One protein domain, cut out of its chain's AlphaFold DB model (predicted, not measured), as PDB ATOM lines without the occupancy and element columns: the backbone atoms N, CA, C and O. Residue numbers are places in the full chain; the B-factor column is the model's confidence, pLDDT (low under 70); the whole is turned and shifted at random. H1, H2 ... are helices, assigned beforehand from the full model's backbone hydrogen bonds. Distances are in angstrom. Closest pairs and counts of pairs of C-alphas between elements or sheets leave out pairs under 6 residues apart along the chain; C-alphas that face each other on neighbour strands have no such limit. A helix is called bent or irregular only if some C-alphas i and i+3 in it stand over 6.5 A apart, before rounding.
ATOM      1  N   PRO A 155      90.663  77.618  48.090       72.94
ATOM      2  CA  PRO A 155      91.443  77.343  49.295       72.94
ATOM      3  C   PRO A 155      92.262  78.516  49.825       72.94
ATOM      4  O   PRO A 155      92.611  78.521  51.000       72.94
ATOM      5  N   LYS A 156      92.620  79.459  48.945       76.81
ATOM      6  CA  LYS A 156      93.401  80.657  49.274       76.81
ATOM      7  C   LYS A 156      92.518  81.850  49.643       76.81
ATOM      8  O   LYS A 156      93.041  82.920  49.942       76.81
ATOM      9  N   ALA A 157      91.196  81.706  49.566       76.19
ATOM     10  CA  ALA A 157      90.293  82.794  49.891       76.19
ATOM     11  C   ALA A 157      90.325  83.081  51.395       76.19
ATOM     12  O   ALA A 157      90.362  82.164  52.216       76.19
ATOM     13  N   LYS A 158      90.301  84.371  51.749       77.38
ATOM     14  CA  LYS A 158      90.215  84.821  53.144       77.38
ATOM     15  C   LYS A 158      88.965  84.233  53.802       77.38
ATOM     16  O   LYS A 158      87.972  84.000  53.119       77.38
ATOM     17  N   SER A 159      88.975  84.026  55.116       70.19
ATOM     18  CA  SER A 159      87.832  83.465  55.861       70.19
ATOM     19  C   SER A 159      86.533  84.260  55.668       70.19
ATOM     20  O   SER A 159      85.460  83.670  55.598       70.19
ATOM     21  N   ASN A 160      86.636  85.574  55.470       72.38
ATOM     22  CA  ASN A 160      85.520  86.479  55.199       72.38
ATOM     23  C   ASN A 160      85.139  86.606  53.711       72.38
ATOM     24  O   ASN A 160      84.303  87.440  53.369       72.38
ATOM     25  N   SER A 161      85.755  85.832  52.813       74.50
ATOM     26  CA  SER A 161      85.336  85.812  51.413       74.50
ATOM     27  C   SER A 161      83.947  85.204  51.296       74.50
ATOM     28  O   SER A 161      83.679  84.157  51.884       74.50
ATOM     29  N   ILE A 162      83.122  85.814  50.459       80.94
ATOM     30  CA  ILE A 162      81.802  85.298  50.124       80.94
ATOM     31  C   ILE A 162      81.930  83.924  49.472       80.94
ATOM     32  O   ILE A 162      82.817  83.681  48.651       80.94
ATOM     33  N   ASP A 163      81.043  83.030  49.879       85.25
ATOM     34  CA  ASP A 163      80.969  81.646  49.442       85.25
ATOM     35  C   ASP A 163      79.543  81.277  49.014       85.25
ATOM     36  O   ASP A 163      78.631  82.107  49.010       85.25
ATOM     37  N   ILE A 164      79.356  80.011  48.637       89.94
ATOM     38  CA  ILE A 164      78.067  79.485  48.191       89.94
ATOM     39  C   ILE A 164      76.954  79.693  49.224       89.94
ATOM     40  O   ILE A 164      75.865  80.126  48.863       89.94
ATOM     41  N   TYR A 165      77.224  79.476  50.513       90.75
ATOM     42  CA  TYR A 165      76.225  79.664  51.567       90.75
ATOM     43  C   TYR A 165      75.839  81.135  51.727       90.75
ATOM     44  O   TYR A 165      74.663  81.463  51.887       90.75
ATOM     45  N   SER A 166      76.814  82.035  51.617       90.56
ATOM     46  CA  SER A 166      76.577  83.479  51.608       90.56
ATOM     47  C   SER A 166      75.708  83.892  50.414       90.56
ATOM     48  O   SER A 166      74.774  84.678  50.571       90.56
ATOM     49  N   TYR A 167      75.964  83.328  49.230       93.31
ATOM     50  CA  TYR A 167      75.142  83.551  48.043       93.31
ATOM     51  C   TYR A 167      73.712  83.034  48.210       93.31
ATOM     52  O   TYR A 167      72.774  83.792  47.969       93.31
ATOM     53  N   ILE A 168      73.539  81.798  48.687       93.31
ATOM     54  CA  ILE A 168      72.222  81.210  48.967       93.31
ATOM     55  C   ILE A 168      71.440  82.095  49.942       93.31
ATOM     56  O   ILE A 168      70.285  82.413  49.682       93.31
ATOM     57  N   LYS A 169      72.080  82.587  51.009       93.31
ATOM     58  CA  LYS A 169      71.448  83.494  51.976       93.31
ATOM     59  C   LYS A 169      70.935  84.788  51.334       93.31
ATOM     60  O   LYS A 169      69.925  85.327  51.778       93.31
ATOM     61  N   HIS A 170      71.626  85.322  50.326       94.12
ATOM     62  CA  HIS A 170      71.130  86.481  49.581       94.12
ATOM     63  C   HIS A 170      69.966  86.111  48.661       94.12
ATOM     64  O   HIS A 170      68.981  86.841  48.631       94.12
ATOM     65  N   LEU A 171      70.058  84.979  47.956       94.94
ATOM     66  CA  LEU A 171      69.011  84.505  47.047       94.94
ATOM     67  C   LEU A 171      67.709  84.161  47.783       94.94
ATOM     68  O   LEU A 171      66.637  84.477  47.290       94.94
ATOM     69  N   GLN A 172      67.787  83.610  48.995       94.88
ATOM     70  CA  GLN A 172      66.620  83.301  49.831       94.88
ATOM     71  C   GLN A 172      65.823  84.534  50.282       94.88
ATOM     72  O   GLN A 172      64.697  84.395  50.747       94.88
ATOM     73  N   LYS A 173      66.390  85.741  50.173       95.44
ATOM     74  CA  LYS A 173      65.661  86.989  50.447       95.44
ATOM     75  C   LYS A 173      64.824  87.451  49.257       95.44
ATOM     76  O   LYS A 173      64.060  88.402  49.400       95.44
ATOM     77  N   LEU A 174      65.016  86.834  48.092       94.69
ATOM     78  CA  LEU A 174      64.276  87.162  46.888       94.69
ATOM     79  C   LEU A 174      62.913  86.485  46.907       94.69
ATOM     80  O   LEU A 174      62.778  85.340  47.327       94.69
ATOM     81  N   THR A 175      61.905  87.187  46.406       91.25
ATOM     82  CA  THR A 175      60.541  86.650  46.307       91.25
ATOM     83  C   THR A 175      60.291  85.874  45.015       91.25
ATOM     84  O   THR A 175      59.252  85.236  44.877       91.25
ATOM     85  N   THR A 176      61.199  85.963  44.039       92.31
ATOM     86  CA  THR A 176      61.041  85.399  42.693       92.31
ATOM     87  C   THR A 176      62.309  84.685  42.234       92.31
ATOM     88  O   THR A 176      63.420  85.078  42.583       92.31
ATOM     89  N   ILE A 177      62.133  83.645  41.412       90.62
ATOM     90  CA  ILE A 177      63.238  82.877  40.811       90.62
ATOM     91  C   ILE A 177      63.978  83.663  39.717       90.62
ATOM     92  O   ILE A 177      65.179  83.489  39.532       90.62
ATOM     93  N   GLU A 178      63.274  84.560  39.022       94.06
ATOM     94  CA  GLU A 178      63.853  85.534  38.099       94.06
ATOM     95  C   GLU A 178      63.923  86.892  38.793       94.06
ATOM     96  O   GLU A 178      62.940  87.349  39.381       94.06
ATOM     97  N   PHE A 179      65.084  87.539  38.739       93.81
ATOM     98  CA  PHE A 179      65.305  88.810  39.415       93.81
ATOM     99  C   PHE A 179      66.284  89.698  38.650       93.81
ATOM    100  O   PHE A 179      67.211  89.241  37.982       93.81
ATOM    101  N   THR A 180      66.105  91.005  38.799       93.94
ATOM    102  CA  THR A 180      67.040  92.023  38.320       93.94
ATOM    103  C   THR A 180      68.104  92.315  39.375       93.94
ATOM    104  O   THR A 180      67.883  92.165  40.581       93.94
ATOM    105  N   LYS A 181      69.256  92.847  38.947       93.62
ATOM    106  CA  LYS A 181      70.289  93.339  39.878       93.62
ATOM    107  C   LYS A 181      69.722  94.369  40.866       93.62
ATOM    108  O   LYS A 181      70.138  94.400  42.017       93.62
ATOM    109  N   ASN A 182      68.749  95.181  40.447       93.88
ATOM    110  CA  ASN A 182      68.115  96.161  41.326       93.88
ATOM    111  C   ASN A 182      67.262  95.498  42.420       93.88
ATOM    112  O   ASN A 182      67.387  95.849  43.591       93.88
ATOM    113  N   GLN A 183      66.453  94.492  42.066       94.31
ATOM    114  CA  GLN A 183      65.687  93.715  43.049       94.31
ATOM    115  C   GLN A 183      66.608  93.031  44.059       94.31
ATOM    116  O   GLN A 183      66.351  93.105  45.258       94.31
ATOM    117  N   MET A 184      67.719  92.449  43.594       94.25
ATOM    118  CA  MET A 184      68.714  91.868  44.491       94.25
ATOM    119  C   MET A 184      69.309  92.900  45.446       94.25
ATOM    120  O   MET A 184      69.401  92.632  46.641       94.25
ATOM    121  N   ASN A 185      69.653  94.092  44.955       95.19
ATOM    122  CA  ASN A 185      70.163  95.159  45.808       95.19
ATOM    123  C   ASN A 185      69.169  95.530  46.918       95.19
ATOM    124  O   ASN A 185      69.530  95.523  48.092       95.19
ATOM    125  N   ILE A 186      67.916  95.796  46.542       94.81
ATOM    126  CA  ILE A 186      66.870  96.263  47.459       94.81
ATOM    127  C   ILE A 186      66.499  95.175  48.474       94.81
ATOM    128  O   ILE A 186      66.492  95.429  49.674       94.81
ATOM    129  N   GLN A 187      66.209  93.958  48.009       95.31
ATOM    130  CA  GLN A 187      65.684  92.890  48.865       95.31
ATOM    131  C   GLN A 187      66.790  92.206  49.674       95.31
ATOM    132  O   GLN A 187      66.617  91.905  50.856       95.31
ATOM    133  N   ALA A 188      67.961  91.980  49.068       93.19
ATOM    134  CA  ALA A 188      69.056  91.297  49.746       93.19
ATOM    135  C   ALA A 188      69.976  92.237  50.548       93.19
ATOM    136  O   ALA A 188      70.784  91.736  51.344       93.19
ATOM    137  N   ASN A 189      69.800  93.557  50.385       91.69
ATOM    138  CA  ASN A 189      70.594  94.644  50.962       91.69
ATOM    139  C   ASN A 189      72.094  94.498  50.660       91.69
ATOM    140  O   ASN A 189      72.934  94.458  51.560       91.69
ATOM    141  N   THR A 190      72.427  94.318  49.380       89.81
ATOM    142  CA  THR A 190      73.800  94.027  48.926       89.81
ATOM    143  C   THR A 190      74.604  95.276  48.560       89.81
ATOM    144  O   THR A 190      75.828  95.197  48.429       89.81
ATOM    145  N   GLY A 191      73.948  96.432  48.427       91.62
ATOM    146  CA  GLY A 191      74.580  97.729  48.202       91.62
ATOM    147  C   GLY A 191      75.390  97.798  46.903       91.62
ATOM    148  O   GLY A 191      75.060  97.173  45.890       91.62
ATOM    149  N   SER A 192      76.500  98.537  46.935       89.62
ATOM    150  CA  SER A 192      77.412  98.696  45.790       89.62
ATOM    151  C   SER A 192      78.055  97.382  45.323       89.62
ATOM    152  O   SER A 192      78.472  97.274  44.171       89.62
ATOM    153  N   SER A 193      78.078  96.350  46.172       90.94
ATOM    154  CA  SER A 193      78.653  95.038  45.855       90.94
ATOM    155  C   SER A 193      77.732  94.130  45.038       90.94
ATOM    156  O   SER A 193      78.162  93.055  44.618       90.94
ATOM    157  N   THR A 194      76.487  94.541  44.770       93.50
ATOM    158  CA  THR A 194      75.484  93.712  44.078       93.50
ATOM    159  C   THR A 194      76.003  93.128  42.763       93.50
ATOM    160  O   THR A 194      75.861  91.932  42.518       93.50
ATOM    161  N   ASN A 195      76.671  93.940  41.934       92.69
ATOM    162  CA  ASN A 195      77.212  93.462  40.662       92.69
ATOM    163  C   ASN A 195      78.276  92.371  40.858       92.69
ATOM    164  O   ASN A 195      78.256  91.367  40.153       92.69
ATOM    165  N   ASN A 196      79.165  92.538  41.840       91.38
ATOM    166  CA  ASN A 196      80.209  91.558  42.136       91.38
ATOM    167  C   ASN A 196      79.614  90.233  42.621       91.38
ATOM    168  O   ASN A 196      80.142  89.171  42.301       91.38
ATOM    169  N   TYR A 197      78.509  90.279  43.372       92.31
ATOM    170  CA  TYR A 197      77.835  89.068  43.836       92.31
ATOM    171  C   TYR A 197      77.171  88.335  42.682       92.31
ATOM    172  O   TYR A 197      77.406  87.142  42.536       92.31
ATOM    173  N   VAL A 198      76.434  89.047  41.827       93.12
ATOM    174  CA  VAL A 198      75.796  88.448  40.646       93.12
ATOM    175  C   VAL A 198      76.840  87.823  39.723       93.12
ATOM    176  O   VAL A 198      76.718  86.650  39.391       93.12
ATOM    177  N   VAL A 199      77.922  88.539  39.399       89.75
ATOM    178  CA  VAL A 199      79.021  87.993  38.581       89.75
ATOM    179  C   VAL A 199      79.667  86.776  39.254       89.75
ATOM    180  O   VAL A 199      79.967  85.779  38.601       89.75
ATOM    181  N   GLY A 200      79.865  86.816  40.575       88.00
ATOM    182  CA  GLY A 200      80.379  85.678  41.336       88.00
ATOM    183  C   GLY A 200      79.469  84.447  41.263       88.00
ATOM    184  O   GLY A 200      79.956  83.345  41.011       88.00
ATOM    185  N   MET A 201      78.157  84.640  41.414       91.06
ATOM    186  CA  MET A 201      77.145  83.589  41.284       91.06
ATOM    187  C   MET A 201      77.079  83.029  39.852       91.06
ATOM    188  O   MET A 201      76.995  81.814  39.680       91.06
ATOM    189  N   GLU A 202      77.158  83.881  38.824       88.69
ATOM    190  CA  GLU A 202      77.174  83.478  37.406       88.69
ATOM    191  C   GLU A 202      78.402  82.609  37.084       88.69
ATOM    192  O   GLU A 202      78.282  81.551  36.451       88.69
ATOM    193  N   ASN A 203      79.575  83.014  37.585       82.50
ATOM    194  CA  ASN A 203      80.849  82.323  37.373       82.50
ATOM    195  C   ASN A 203      80.864  80.902  37.942       82.50
ATOM    196  O   ASN A 203      81.458  80.004  37.345       82.50
ATOM    197  N   ILE A 204      80.216  80.686  39.090       82.06
ATOM    198  CA  ILE A 204      80.068  79.343  39.673       82.06
ATOM    199  C   ILE A 204      78.837  78.604  39.135       82.06
ATOM    200  O   ILE A 204      78.644  77.433  39.435       82.06
ATOM    201  N   GLY A 205      78.020  79.276  38.322       83.38
ATOM    202  CA  GLY A 205      76.816  78.731  37.710       83.38
ATOM    203  C   GLY A 205      75.633  78.542  38.645       83.38
ATOM    204  O   GLY A 205      74.745  77.764  38.316       83.38
ATOM    205  N   LEU A 206      75.617  79.271  39.762       89.50
ATOM    206  CA  LEU A 206      74.490  79.315  40.688       89.50
ATOM    207  C   LEU A 206      73.308  80.107  40.111       89.50
ATOM    208  O   LEU A 206      72.159  79.754  40.349       89.50
ATOM    209  N   VAL A 207      73.591  81.160  39.339       92.06
ATOM    210  CA  VAL A 207      72.581  81.927  38.592       92.06
ATOM    211  C   VAL A 207      72.972  82.008  37.121       92.06
ATOM    212  O   VAL A 207      74.131  81.780  36.751       92.06
ATOM    213  N   VAL A 208      71.998  82.309  36.264       90.50
ATOM    214  CA  VAL A 208      72.192  82.431  34.818       90.50
ATOM    215  C   VAL A 208      71.642  83.768  34.353       90.50
ATOM    216  O   VAL A 208      70.517  84.137  34.682       90.50
ATOM    217  N   ASN A 209      72.436  84.484  33.562       89.44
ATOM    218  CA  ASN A 209      71.995  85.705  32.914       89.44
ATOM    219  C   ASN A 209      71.042  85.364  31.761       89.44
ATOM    220  O   ASN A 209      71.427  84.664  30.826       89.44
ATOM    221  N   THR A 210      69.808  85.860  31.822       88.31
ATOM    222  CA  THR A 210      68.785  85.603  30.798       88.31
ATOM    223  C   THR A 210      68.897  86.535  29.589       88.31
ATOM    224  O   THR A 210      68.178  86.347  28.611       88.31
ATOM    225  N   GLY A 211      69.751  87.565  29.643       81.88
ATOM    226  CA  GLY A 211      69.865  88.608  28.617       81.88
ATOM    227  C   GLY A 211      68.657  89.551  28.531       81.88
ATOM    228  O   GLY A 211      68.686  90.511  27.759       81.88
ATOM    229  N   LYS A 212      67.605  89.301  29.320       80.00
ATOM    230  CA  LYS A 212      66.415  90.148  29.412       80.00
ATOM    231  C   LYS A 212      66.707  91.328  30.344       80.00
ATOM    232  O   LYS A 212      67.379  91.159  31.363       80.00
ATOM    233  N   LYS A 213      66.253  92.519  29.953       61.00
ATOM    234  CA  LYS A 213      66.367  93.743  30.758       61.00
ATOM    235  C   LYS A 213      65.245  93.834  31.777       61.00
ATOM    236  O   LYS A 213      64.111  93.467  31.402       61.00
TER     237      LYS A 213
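What this domain is: This is residues 155 to 213 of the 213 residues of an uncharacterized protein of Marvinbryantia formatexigens DSM 14469 (UniProt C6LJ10). Three helices set at wide angles to one another make a small body: H2 touches both H1 and H3, and a tail, residues 155 to 161, sticks out at one end. The two ends of the printed part lie toward opposite ends of the longest axis. The printed part has 59 residues, with three named helices in the order H1, H2, H3 and no named strand; the class is all helix. It is compact, with a radius of gyration of the C-alphas of 11.4 A, yet elongated in outline, spanning 35 by 21 by 19 A.

Where its parts are: Start at C-alpha 155, (91.443, 77.343, 49.295), and pass along the free tail to C-alpha 164 at (78.067, 79.485, 48.191). There H1 begins, residues 164 to 171, 10.4 A long. Next look at H2, residues 181 to 188, 10.2 A long. Then comes H3, residues 191 to 204, 21.0 A long, ending at C-alpha 204, (80.068, 79.343, 39.673). H3 is irregular: C-alphas 192 and 195 are 7.3 A apart.

How they stand to each other: H1 and H2 touch, about perpendicular at 85 degrees; look at their closest C-alphas, His 170 and Ala 188, 5.2 A apart. H1 and H3 are close but not clearly touching: their closest C-alphas, Tyr 167 and Met 201, are 7.0 A apart. They run opposite ways at a steep tilt of 56 degrees. H2 and H3 touch, about perpendicular at 73 degrees, with Asn 185 and Gly 191 the closest C-alphas at 5.6 A. In H1 and H2 every O i to N i+4 pair is within hydrogen-bond range; in H3, 8 of 10 are.

The domain as a whole: The C-alphas farthest apart are those of Lys 156 and Lys 213, 35.3 A. The printed part has no cut and ends at the chain's last residue, 213. The link from H1 to H2 is short, that from H2 to H3 tight. Mean pLDDT of the printed part is 88.4; look for low confidence, under 70, at residue 213.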